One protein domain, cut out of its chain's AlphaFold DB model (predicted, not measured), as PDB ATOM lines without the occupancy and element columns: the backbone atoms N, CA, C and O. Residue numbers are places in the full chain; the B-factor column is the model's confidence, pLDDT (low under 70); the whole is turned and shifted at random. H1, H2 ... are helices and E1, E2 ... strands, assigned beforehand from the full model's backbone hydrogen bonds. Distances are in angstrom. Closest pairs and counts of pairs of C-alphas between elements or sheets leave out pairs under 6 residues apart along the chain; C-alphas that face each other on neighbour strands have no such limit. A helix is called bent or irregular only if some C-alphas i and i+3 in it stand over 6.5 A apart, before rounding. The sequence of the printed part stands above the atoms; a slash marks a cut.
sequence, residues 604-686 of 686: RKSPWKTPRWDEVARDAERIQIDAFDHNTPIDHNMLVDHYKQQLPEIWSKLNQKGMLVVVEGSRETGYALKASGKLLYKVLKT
ATOM      1  N   ARG A 604     177.689 165.033 194.269       61.06
ATOM      2  CA  ARG A 604     177.929 164.135 195.404       61.06
ATOM      3  C   ARG A 604     176.583 163.695 195.968       61.06
ATOM      4  O   ARG A 604     175.857 164.478 196.572       61.06
ATOM      5  N   LYS A 605     176.246 162.420 195.756       67.44
ATOM      6  CA  LYS A 605     175.103 161.761 196.399       67.44
ATOM      7  C   LYS A 605     175.313 161.812 197.914       67.44
ATOM      8  O   LYS A 605     176.171 161.099 198.430       67.44
ATOM      9  N   SER A 606     174.562 162.657 198.623       72.62
ATOM     10  CA  SER A 606     174.585 162.622 200.086       72.62
ATOM     11  C   SER A 606     173.958 161.299 200.528       72.62
ATOM     12  O   SER A 606     172.841 160.996 200.089       72.62
ATOM     13  N   PRO A 607     174.636 160.500 201.370       84.25
ATOM     14  CA  PRO A 607     174.051 159.273 201.888       84.25
ATOM     15  C   PRO A 607     172.744 159.600 202.616       84.25
ATOM     16  O   PRO A 607     172.623 160.646 203.260       84.25
ATOM     17  N   TRP A 608     171.753 158.714 202.492       89.06
ATOM     18  CA  TRP A 608     170.531 158.824 203.279       89.06
ATOM     19  C   TRP A 608     170.892 158.796 204.764       89.06
ATOM     20  O   TRP A 608     171.547 157.861 205.233       89.06
ATOM     21  N   LYS A 609     170.456 159.814 205.503       92.38
ATOM     22  CA  LYS A 609     170.648 159.898 206.946       92.38
ATOM     23  C   LYS A 609     169.355 159.465 207.620       92.38
ATOM     24  O   LYS A 609     168.318 160.080 207.405       92.38
ATOM     25  N   THR A 610     169.424 158.400 208.413       94.81
ATOM     26  CA  THR A 610     168.294 157.960 209.238       94.81
ATOM     27  C   THR A 610     167.875 159.105 210.174       94.81
ATOM     28  O   THR A 610     168.761 159.635 210.860       94.81
ATOM     29  N   PRO A 611     166.582 159.479 210.219       96.25
ATOM     30  CA  PRO A 611     166.088 160.531 211.105       96.25
ATOM     31  C   PRO A 611     166.414 160.254 212.574       96.25
ATOM     32  O   PRO A 611     166.419 159.100 213.017       96.25
ATOM     33  N   ARG A 612     166.700 161.309 213.341       97.44
ATOM     34  CA  ARG A 612     166.874 161.207 214.802       97.44
ATOM     35  C   ARG A 612     165.520 161.293 215.500       97.44
ATOM     36  O   ARG A 612     164.612 161.926 214.986       97.44
ATOM     37  N   TRP A 613     165.388 160.735 216.702       97.81
ATOM     38  CA  TRP A 613     164.107 160.780 217.423       97.81
ATOM     39  C   TRP A 613     163.610 162.202 217.714       97.81
ATOM     40  O   TRP A 613     162.410 162.432 217.633       97.81
ATOM     41  N   ASP A 614     164.507 163.159 217.956       97.56
ATOM     42  CA  ASP A 614     164.128 164.568 218.153       97.56
ATOM     43  C   ASP A 614     163.599 165.226 216.867       97.56
ATOM     44  O   ASP A 614     162.781 166.139 216.932       97.56
ATOM     45  N   GLU A 615     164.070 164.764 215.703       97.12
ATOM     46  CA  GLU A 615     163.590 165.174 214.376       97.12
ATOM     47  C   GLU A 615     162.236 164.519 214.089       97.12
ATOM     48  O   GLU A 615     161.300 165.202 213.698       97.12
ATOM     49  N   VAL A 616     162.080 163.223 214.391       97.94
ATOM     50  CA  VAL A 616     160.788 162.526 214.273       97.94
ATOM     51  C   VAL A 616     159.728 163.206 215.143       97.94
ATOM     52  O   VAL A 616     158.641 163.506 214.666       97.94
ATOM     53  N   ALA A 617     160.041 163.511 216.404       97.31
ATOM     54  CA  ALA A 617     159.101 164.157 217.315       97.31
ATOM     55  C   ALA A 617     158.725 165.586 216.887       97.31
ATOM     56  O   ALA A 617     157.637 166.054 217.208       97.31
ATOM     57  N   ARG A 618     159.602 166.302 216.179       97.56
ATOM     58  CA  ARG A 618     159.372 167.701 215.796       97.56
ATOM     59  C   ARG A 618     158.751 167.840 214.412       97.56
ATOM     60  O   ARG A 618     157.763 168.550 214.263       97.56
ATOM     61  N   ASP A 619     159.314 167.131 213.442       97.62
ATOM     62  CA  ASP A 619     159.151 167.410 212.017       97.62
ATOM     63  C   ASP A 619     158.360 166.321 211.277       97.62
ATOM     64  O   ASP A 619     157.933 166.539 210.140       97.62
ATOM     65  N   ALA A 620     158.163 165.137 211.873       97.81
ATOM     66  CA  ALA A 620     157.375 164.096 211.224       97.81
ATOM     67  C   ALA A 620     155.885 164.466 211.172       97.81
ATOM     68  O   ALA A 620     155.326 165.069 212.093       97.81
ATOM     69  N   GLU A 621     155.232 164.057 210.083       98.06
ATOM     70  CA  GLU A 621     153.782 164.173 209.954       98.06
ATOM     71  C   GLU A 621     153.095 163.323 211.025       98.06
ATOM     72  O   GLU A 621     153.494 162.183 211.270       98.06
ATOM     73  N   ARG A 622     152.059 163.893 211.644       97.94
ATOM     74  CA  ARG A 622     151.218 163.218 212.627       97.94
ATOM     75  C   ARG A 622     149.957 162.710 211.950       97.94
ATOM     76  O   ARG A 622     149.237 163.500 211.346       97.94
ATOM     77  N   ILE A 623     149.695 161.417 212.070       96.69
ATOM     78  CA  ILE A 623     148.425 160.809 211.675       96.69
ATOM     79  C   ILE A 623     147.671 160.498 212.955       96.69
ATOM     80  O   ILE A 623     148.116 159.680 213.761       96.69
ATOM     81  N   GLN A 624     146.556 161.195 213.145       95.06
ATOM     82  CA  GLN A 624     145.620 160.880 214.206       95.06
ATOM     83  C   GLN A 624     144.812 159.670 213.760       95.06
ATOM     84  O   GLN A 624     144.126 159.728 212.742       95.06
ATOM     85  N   ILE A 625     144.903 158.590 214.522       91.44
ATOM     86  CA  ILE A 625     143.911 157.530 214.446       91.44
ATOM     87  C   ILE A 625     142.860 157.924 215.460       91.44
ATOM     88  O   ILE A 625     143.189 158.145 216.633       91.44
ATOM     89  N   ASP A 626     141.631 158.114 214.986       83.44
ATOM     90  CA  ASP A 626     140.526 158.516 215.838       83.44
ATOM     91  C   ASP A 626     140.425 157.497 216.966       83.44
ATOM     92  O   ASP A 626     140.106 156.320 216.771       83.44
ATOM     93  N   ALA A 627     140.804 157.953 218.157       65.25
ATOM     94  CA  ALA A 627     140.691 157.152 219.346       65.25
ATOM     95  C   ALA A 627     139.203 156.983 219.556       65.25
ATOM     96  O   ALA A 627     138.491 157.939 219.867       65.25
ATOM     97  N   PHE A 628     138.736 155.773 219.305       67.69
ATOM     98  CA  PHE A 628     137.385 155.407 219.637       67.69
ATOM     99  C   PHE A 628     137.123 155.805 221.094       67.69
ATOM    100  O   PHE A 628     137.899 155.440 221.982       67.69
ATOM    101  N   ASP A 629     136.064 156.587 221.314       65.44
ATOM    102  CA  ASP A 629     135.669 157.030 222.647       65.44
ATOM    103  C   ASP A 629     135.552 155.798 223.547       65.44
ATOM    104  O   ASP A 629     134.697 154.937 223.320       65.44
ATOM    105  N   HIS A 630     136.430 155.705 224.550       58.47
ATOM    106  CA  HIS A 630     136.509 154.572 225.473       58.47
ATOM    107  C   HIS A 630     135.191 154.322 226.225       58.47
ATOM    108  O   HIS A 630     135.027 153.264 226.831       58.47
ATOM    109  N   ASN A 631     134.245 155.266 226.178       69.19
ATOM    110  CA  ASN A 631     132.916 155.121 226.761       69.19
ATOM    111  C   ASN A 631     131.914 154.392 225.856       69.19
ATOM    112  O   ASN A 631     130.838 154.020 226.326       69.19
ATOM    113  N   THR A 632     132.239 154.165 224.581       67.19
ATOM    114  CA  THR A 632     131.399 153.368 223.683       67.19
ATOM    115  C   THR A 632     131.889 151.918 223.718       67.19
ATOM    116  O   THR A 632     133.042 151.668 223.375       67.19
ATOM    117  N   PRO A 633     131.061 150.935 224.121       62.16
ATOM    118  CA  PRO A 633     131.416 149.526 224.004       62.16
ATOM    119  C   PRO A 633     131.579 149.194 222.521       62.16
ATOM    120  O   PRO A 633     130.596 149.115 221.786       62.16
ATOM    121  N   ILE A 634     132.818 149.059 222.061       64.06
ATOM    122  CA  ILE A 634     133.104 148.757 220.662       64.06
ATOM    123  C   ILE A 634     133.443 147.286 220.549       64.06
ATOM    124  O   ILE A 634     134.283 146.764 221.284       64.06
ATOM    125  N   ASP A 635     132.783 146.629 219.603       76.06
ATOM    126  CA  ASP A 635     133.179 145.309 219.144       76.06
ATOM    127  C   ASP A 635     134.625 145.383 218.629       76.06
ATOM    128  O   ASP A 635     134.945 146.191 217.754       76.06
ATOM    129  N   HIS A 636     135.502 144.532 219.164       70.94
ATOM    130  CA  HIS A 636     136.901 144.417 218.755       70.94
ATOM    131  C   HIS A 636     137.057 144.333 217.225       70.94
ATOM    132  O   HIS A 636     138.003 144.894 216.670       70.94
ATOM    133  N   ASN A 637     136.095 143.721 216.527       75.75
ATOM    134  CA  ASN A 637     136.095 143.624 215.067       75.75
ATOM    135  C   ASN A 637     135.982 144.992 214.372       75.75
ATOM    136  O   ASN A 637     136.698 145.246 213.404       75.75
ATOM    137  N   MET A 638     135.156 145.909 214.892       80.75
ATOM    138  CA  MET A 638     135.017 147.258 214.325       80.75
ATOM    139  C   MET A 638     136.306 148.066 214.465       80.75
ATOM    140  O   MET A 638     136.689 148.795 213.550       80.75
ATOM    141  N   LEU A 639     136.993 147.918 215.601       80.00
ATOM    142  CA  LEU A 639     138.280 148.561 215.839       80.00
ATOM    143  C   LEU A 639     139.320 148.067 214.821       80.00
ATOM    144  O   LEU A 639     140.007 148.864 214.184       80.00
ATOM    145  N   VAL A 640     139.401 146.746 214.632       81.38
ATOM    146  CA  VAL A 640     140.311 146.116 213.668       81.38
ATOM    147  C   VAL A 640     140.040 146.612 212.245       81.38
ATOM    148  O   VAL A 640     140.984 146.943 211.525       81.38
ATOM    149  N   ASP A 641     138.777 146.715 211.840       85.12
ATOM    150  CA  ASP A 641     138.421 147.184 210.500       85.12
ATOM    151  C   ASP A 641     138.720 148.673 210.294       85.12
ATOM    152  O   ASP A 641     139.197 149.054 209.221       85.12
ATOM    153  N   HIS A 642     138.555 149.502 211.329       87.50
ATOM    154  CA  HIS A 642     138.961 150.906 211.285       87.50
ATOM    155  C   HIS A 642     140.473 151.052 211.047       87.50
ATOM    156  O   HIS A 642     140.895 151.773 210.139       87.50
ATOM    157  N   TYR A 643     141.305 150.301 211.780       89.06
ATOM    158  CA  TYR A 643     142.755 150.295 211.550       89.06
ATOM    159  C   TYR A 643     143.110 149.807 210.141       89.06
ATOM    160  O   TYR A 643     143.934 150.425 209.462       89.06
ATOM    161  N   LYS A 644     142.474 148.727 209.664       89.19
ATOM    162  CA  LYS A 644     142.724 148.169 208.323       89.19
ATOM    163  C   LYS A 644     142.526 149.197 207.209       89.19
ATOM    164  O   LYS A 644     143.247 149.123 206.216       89.19
ATOM    165  N   GLN A 645     141.590 150.133 207.362       92.31
ATOM    166  CA  GLN A 645     141.322 151.172 206.366       92.31
ATOM    167  C   GLN A 645     142.405 152.259 206.327       92.31
ATOM    168  O   GLN A 645     142.713 152.764 205.251       92.31
ATOM    169  N   GLN A 646     143.025 152.587 207.467       95.12
ATOM    170  CA  GLN A 646     144.056 153.632 207.542       95.12
ATOM    171  C   GLN A 646     145.474 153.123 207.244       95.12
ATOM    172  O   GLN A 646     146.339 153.889 206.811       95.12
ATOM    173  N   LEU A 647     145.735 151.826 207.445       96.19
ATOM    174  CA  LEU A 647     147.063 151.233 207.259       96.19
ATOM    175  C   LEU A 647     147.699 151.486 205.879       96.19
ATOM    176  O   LEU A 647     148.890 151.803 205.856       96.19
ATOM    177  N   PRO A 648     146.978 151.416 204.741       97.12
ATOM    178  CA  PRO A 648     147.548 151.758 203.438       97.12
ATOM    179  C   PRO A 648     148.100 153.188 203.376       97.12
ATOM    180  O   PRO A 648     149.173 153.420 202.816       97.12
ATOM    181  N   GLU A 649     147.407 154.156 203.982       96.69
ATOM    182  CA  GLU A 649     147.851 155.549 204.015       96.69
ATOM    183  C   GLU A 649     149.059 155.730 204.940       96.69
ATOM    184  O   GLU A 649     150.055 156.335 204.537       96.69
ATOM    185  N   ILE A 650     149.006 155.154 206.148       97.44
ATOM    186  CA  ILE A 650     150.111 155.171 207.120       97.44
ATOM    187  C   ILE A 650     151.374 154.577 206.487       97.44
ATOM    188  O   ILE A 650     152.443 155.197 206.524       97.44
ATOM    189  N   TRP A 651     151.249 153.400 205.865       97.88
ATOM    190  CA  TRP A 651     152.359 152.719 205.206       97.88
ATOM    191  C   TRP A 651     152.932 153.573 204.072       97.88
ATOM    192  O   TRP A 651     154.144 153.785 204.029       97.88
ATOM    193  N   SER A 652     152.088 154.141 203.201       97.12
ATOM    194  CA  SER A 652     152.556 154.954 202.070       97.12
ATOM    195  C   SER A 652     153.226 156.251 202.524       97.12
ATOM    196  O   SER A 652     154.316 156.577 202.055       97.12
ATOM    197  N   LYS A 653     152.653 156.967 203.501       97.31
ATOM    198  CA  LYS A 653     153.259 158.186 204.058       97.31
ATOM    199  C   LYS A 653     154.607 157.894 204.703       97.31
ATOM    200  O   LYS A 653     155.576 158.616 204.450       97.31
ATOM    201  N   LEU A 654     154.714 156.806 205.466       97.75
ATOM    202  CA  LEU A 654     155.987 156.372 206.028       97.75
ATOM    203  C   LEU A 654     156.977 155.966 204.922       97.75
ATOM    204  O   LEU A 654     158.139 156.385 204.963       97.75
ATOM    205  N   ASN A 655     156.527 155.240 203.889       96.56
ATOM    206  CA  ASN A 655     157.355 154.861 202.744       96.56
ATOM    207  C   ASN A 655     157.830 156.078 201.932       96.56
ATOM    208  O   ASN A 655     158.950 156.068 201.438       96.56
ATOM    209  N   GLN A 656     157.071 157.163 201.849       95.19
ATOM    210  CA  GLN A 656     157.486 158.362 201.116       95.19
ATOM    211  C   GLN A 656     158.383 159.281 201.953       95.19
ATOM    212  O   GLN A 656     159.417 159.759 201.480       95.19
ATOM    213  N   LYS A 657     158.011 159.531 203.214       95.81
ATOM    214  CA  LYS A 657     158.671 160.536 204.066       95.81
ATOM    215  C   LYS A 657     159.848 159.979 204.861       95.81
ATOM    216  O   LYS A 657     160.760 160.723 205.211       95.81
ATOM    217  N   GLY A 658     159.860 158.675 205.134       96.75
ATOM    218  CA  GLY A 658     160.902 158.022 205.930       96.75
ATOM    219  C   GLY A 658     160.800 158.255 207.437       96.75
ATOM    220  O   GLY A 658     161.603 157.684 208.173       96.75
ATOM    221  N   MET A 659     159.825 159.042 207.887       97.88
ATOM    222  CA  MET A 659     159.434 159.184 209.284       97.88
ATOM    223  C   MET A 659     157.967 159.586 209.391       97.88
ATOM    224  O   MET A 659     157.439 160.244 208.494       97.88
ATOM    225  N   LEU A 660     157.330 159.185 210.485       98.31
ATOM    226  CA  LEU A 660     155.921 159.435 210.763       98.31
ATOM    227  C   LEU A 660     155.678 159.380 212.274       98.31
ATOM    228  O   LEU A 660     156.371 158.642 212.967       98.31
ATOM    229  N   VAL A 661     154.692 160.107 212.787       98.31
ATOM    230  CA  VAL A 661     154.147 159.899 214.133       98.31
ATOM    231  C   VAL A 661     152.696 159.458 213.995       98.31
ATOM    232  O   VAL A 661     151.919 160.088 213.285       98.31
ATOM    233  N   VAL A 662     152.331 158.371 214.664       97.25
ATOM    234  CA  VAL A 662     150.942 157.917 214.760       97.25
ATOM    235  C   VAL A 662     150.451 158.206 216.171       97.25
ATOM    236  O   VAL A 662     151.141 157.891 217.145       97.25
ATOM    237  N   VAL A 663     149.287 158.843 216.263       95.62
ATOM    238  CA  VAL A 663     148.643 159.213 217.523       95.62
ATOM    239  C   VAL A 663     147.424 158.316 217.723       95.62
ATOM    240  O   VAL A 663     146.469 158.391 216.955       95.62
ATOM    241  N   GLU A 664     147.473 157.465 218.744       91.25
ATOM    242  CA  GLU A 664     146.421 156.526 219.148       91.25
ATOM    243  C   GLU A 664     145.929 156.925 220.549       91.25
ATOM    244  O   GLU A 664     146.500 156.536 221.572       91.25
ATOM    245  N   GLY A 665     144.898 157.768 220.618       88.81
ATOM    246  CA  GLY A 665     144.437 158.335 221.892       88.81
ATOM    247  C   GLY A 665     145.484 159.255 222.515       88.81
ATOM    248  O   GLY A 665     145.891 160.235 221.894       88.81
ATOM    249  N   SER A 666     145.916 158.955 223.743       89.69
ATOM    250  CA  SER A 666     146.999 159.686 224.420       89.69
ATOM    251  C   SER A 666     148.399 159.254 223.974       89.69
ATOM    252  O   SER A 666     149.377 159.962 224.238       89.69
ATOM    253  N   ARG A 667     148.503 158.103 223.301       92.31
ATOM    254  CA  ARG A 667     149.773 157.490 222.930       92.31
ATOM    255  C   ARG A 667     150.261 158.041 221.596       92.31
ATOM    256  O   ARG A 667     149.581 157.940 220.582       92.31
ATOM    257  N   GLU A 668     151.491 158.545 221.574       96.44
ATOM    258  CA  GLU A 668     152.191 158.936 220.349       96.44
ATOM    259  C   GLU A 668     153.349 157.972 220.090       96.44
ATOM    260  O   GLU A 668     154.277 157.865 220.899       96.44
ATOM    261  N   THR A 669     153.333 157.296 218.941       97.62
ATOM    262  CA  THR A 669     154.430 156.421 218.507       97.62
ATOM    263  C   THR A 669     155.093 157.009 217.267       97.62
ATOM    264  O   THR A 669     154.459 157.210 216.235       97.62
ATOM    265  N   GLY A 670     156.390 157.301 217.368       98.19
ATOM    266  CA  GLY A 670     157.210 157.755 216.252       98.19
ATOM    267  C   GLY A 670     157.822 156.578 215.503       98.19
ATOM    268  O   GLY A 670     158.351 155.657 216.121       98.19
ATOM    269  N   TYR A 671     157.819 156.648 214.176       98.50
ATOM    270  CA  TYR A 671     158.397 155.677 213.255       98.50
ATOM    271  C   TYR A 671     159.452 156.352 212.381       98.50
ATOM    272  O   TYR A 671     159.298 157.503 211.971       98.50
ATOM    273  N   ALA A 672     160.523 155.629 212.071       98.19
ATOM    274  CA  ALA A 672     161.581 156.083 211.178       98.19
ATOM    275  C   ALA A 672     162.141 154.920 210.356       98.19
ATOM    276  O   ALA A 672     162.184 153.780 210.814       98.19
ATOM    277  N   LEU A 673     162.626 155.214 209.150       97.62
ATOM    278  CA  LEU A 673     163.206 154.219 208.252       97.62
ATOM    279  C   LEU A 673     164.707 154.438 208.055       97.62
ATOM    280  O   LEU A 673     165.185 155.534 207.739       97.62
ATOM    281  N   LYS A 674     165.467 153.350 208.211       96.94
ATOM    282  CA  LYS A 674     166.890 153.303 207.854       96.94
ATOM    283  C   LYS A 674     167.069 153.382 206.339       96.94
ATOM    284  O   LYS A 674     166.157 153.094 205.570       96.94
ATOM    285  N   ALA A 675     168.300 153.658 205.901       94.25
ATOM    286  CA  ALA A 675     168.656 153.627 204.479       94.25
ATOM    287  C   ALA A 675     168.311 152.287 203.795       94.25
ATOM    288  O   ALA A 675     168.006 152.264 202.608       94.25
ATOM    289  N   SER A 676     168.334 151.180 204.547       94.94
ATOM    290  CA  SER A 676     167.978 149.845 204.061       94.94
ATOM    291  C   SER A 676     166.474 149.602 203.892       94.94
ATOM    292  O   SER A 676     166.129 148.529 203.426       94.94
ATOM    293  N   GLY A 677     165.600 150.522 204.316       95.00
ATOM    294  CA  GLY A 677     164.156 150.273 204.440       95.00
ATOM    295  C   GLY A 677     163.752 149.621 205.771       95.00
ATOM    296  O   GLY A 677     162.575 149.414 206.030       95.00
ATOM    297  N   LYS A 678     164.703 149.330 206.673       96.31
ATOM    298  CA  LYS A 678     164.378 148.738 207.983       96.31
ATOM    299  C   LYS A 678     163.654 149.750 208.878       96.31
ATOM    300  O   LYS A 678     164.191 150.839 209.114       96.31
ATOM    301  N   LEU A 679     162.508 149.339 209.419       97.50
ATOM    302  CA  LEU A 679     161.704 150.092 210.381       97.50
ATOM    303  C   LEU A 679     162.398 150.239 211.741       97.50
ATOM    304  O   LEU A 679     163.025 149.311 212.255       97.50
ATOM    305  N   LEU A 680     162.257 151.427 212.319       97.38
ATOM    306  CA  LEU A 680     162.530 151.770 213.707       97.38
ATOM    307  C   LEU A 680     161.276 152.428 214.279       97.38
ATOM    308  O   LEU A 680     160.603 153.169 213.564       97.38
ATOM    309  N   TYR A 681     161.009 152.232 215.565       97.75
ATOM    310  CA  TYR A 681     159.938 152.942 216.257       97.75
ATOM    311  C   TYR A 681     160.337 153.298 217.695       97.75
ATOM    312  O   TYR A 681     161.258 152.701 218.260       97.75
ATOM    313  N   LYS A 682     159.660 154.294 218.272       97.12
ATOM    314  CA  LYS A 682     159.804 154.717 219.667       97.12
ATOM    315  C   LYS A 682     158.491 155.328 220.155       97.12
ATOM    316  O   LYS A 682     157.927 156.183 219.479       97.12
ATOM    317  N   VAL A 683     158.038 154.935 221.344       96.50
ATOM    318  CA  VAL A 683     156.930 155.622 222.023       96.50
ATOM    319  C   VAL A 683     157.439 156.982 222.504       96.50
ATOM    320  O   VAL A 683     158.418 157.055 223.248       96.50
ATOM    321  N   LEU A 684     156.831 158.055 222.006       95.56
ATOM    322  CA  LEU A 684     157.205 159.439 222.302       95.56
ATOM    323  C   LEU A 684     156.429 159.978 223.503       95.56
ATOM    324  O   LEU A 684     156.979 160.745 224.292       95.56
ATOM    325  N   LYS A 685     155.169 159.557 223.634       94.19
ATOM    326  CA  LYS A 685     154.251 159.953 224.699       94.19
ATOM    327  C   LYS A 685     153.281 158.804 224.984       94.19
ATOM    328  O   LYS A 685     152.882 158.111 224.049       94.19
ATOM    329  N   THR A 686     152.945 158.595 226.252       83.62
ATOM    330  CA  THR A 686     151.933 157.635 226.730       83.62
ATOM    331  C   THR A 686     150.807 158.375 227.415       83.62
ATOM    332  O   THR A 686     151.156 159.285 228.207       83.62
TER     333      THR A 686
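Overview. This is residues 604 to 686 of the 686 residues of an uncharacterized protein of Melanopsichium pennsylvanicum 4 (UniProt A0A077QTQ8). A twisted four-stranded sheet lies between short helix H1 and arm H2b of bent helix H2, three layers; arm H2a runs on past it, and residues 631 to 638 stick out. The printed part has 83 residues: H1, E1, H2, E2, E3, E4, class mixed. The mixed sheet runs E1 E2 E3 E4. It is loose, radius of gyration of the C-alphas 14.7 A, spans 56 by 23 by 16 A.

Arrangement. E1, residues 622 to 625, is parallel to E2, residues 659 to 664; N 623 and O 661 are 2.9 A apart, within hydrogen-bond range. E2, E3, residues 667 to 673, and E4, residues 679 to 685, form a meander of antiparallel hairpins, with N 660 and O 671 at 3.0 A and N 670 and O 682 at 2.8 A. H1, residues 613 to 619, runs across E2 at 85 degrees on the local plane; the closest C-alphas, Val 616 and Met 659, are 6.2 A apart. H2, residues 636 to 657, assigned as one helix by its hydrogen bonds, is bent: C-alphas 645 and 648 are 6.9 A apart. H2b, residues 648 to 657, runs along E2 at 16 degrees on the local plane, with the closest C-alphas, Leu 654 and Leu 660, at 5.6 A. H2a, residues 636 to 645, is not on the sheet. E1, H2 and E2 form a strand-helix-strand unit, parallel strands joined through a helix, with a right-handed crossover. In H1, H2a and H2b every O i to N i+4 pair is within hydrogen-bond range.

Along the chain. H1 begins at C-alpha 613 (164.107, 160.780, 217.423); E4 ends at C-alpha 685 (154.251, 159.953, 224.699). E3 is 20.2 A long, E4 18.9 A, E2 16.5 A, H2a 14.8 A and H2b 14.2 A.

Size, cuts and confidence. The farthest C-alphas, Arg 604 and Pro 633, are 56.5 A apart. The printed part has no cut, and no link is long. The model's pLDDT is under 70 at residues 604 to 605 and 627 to 634.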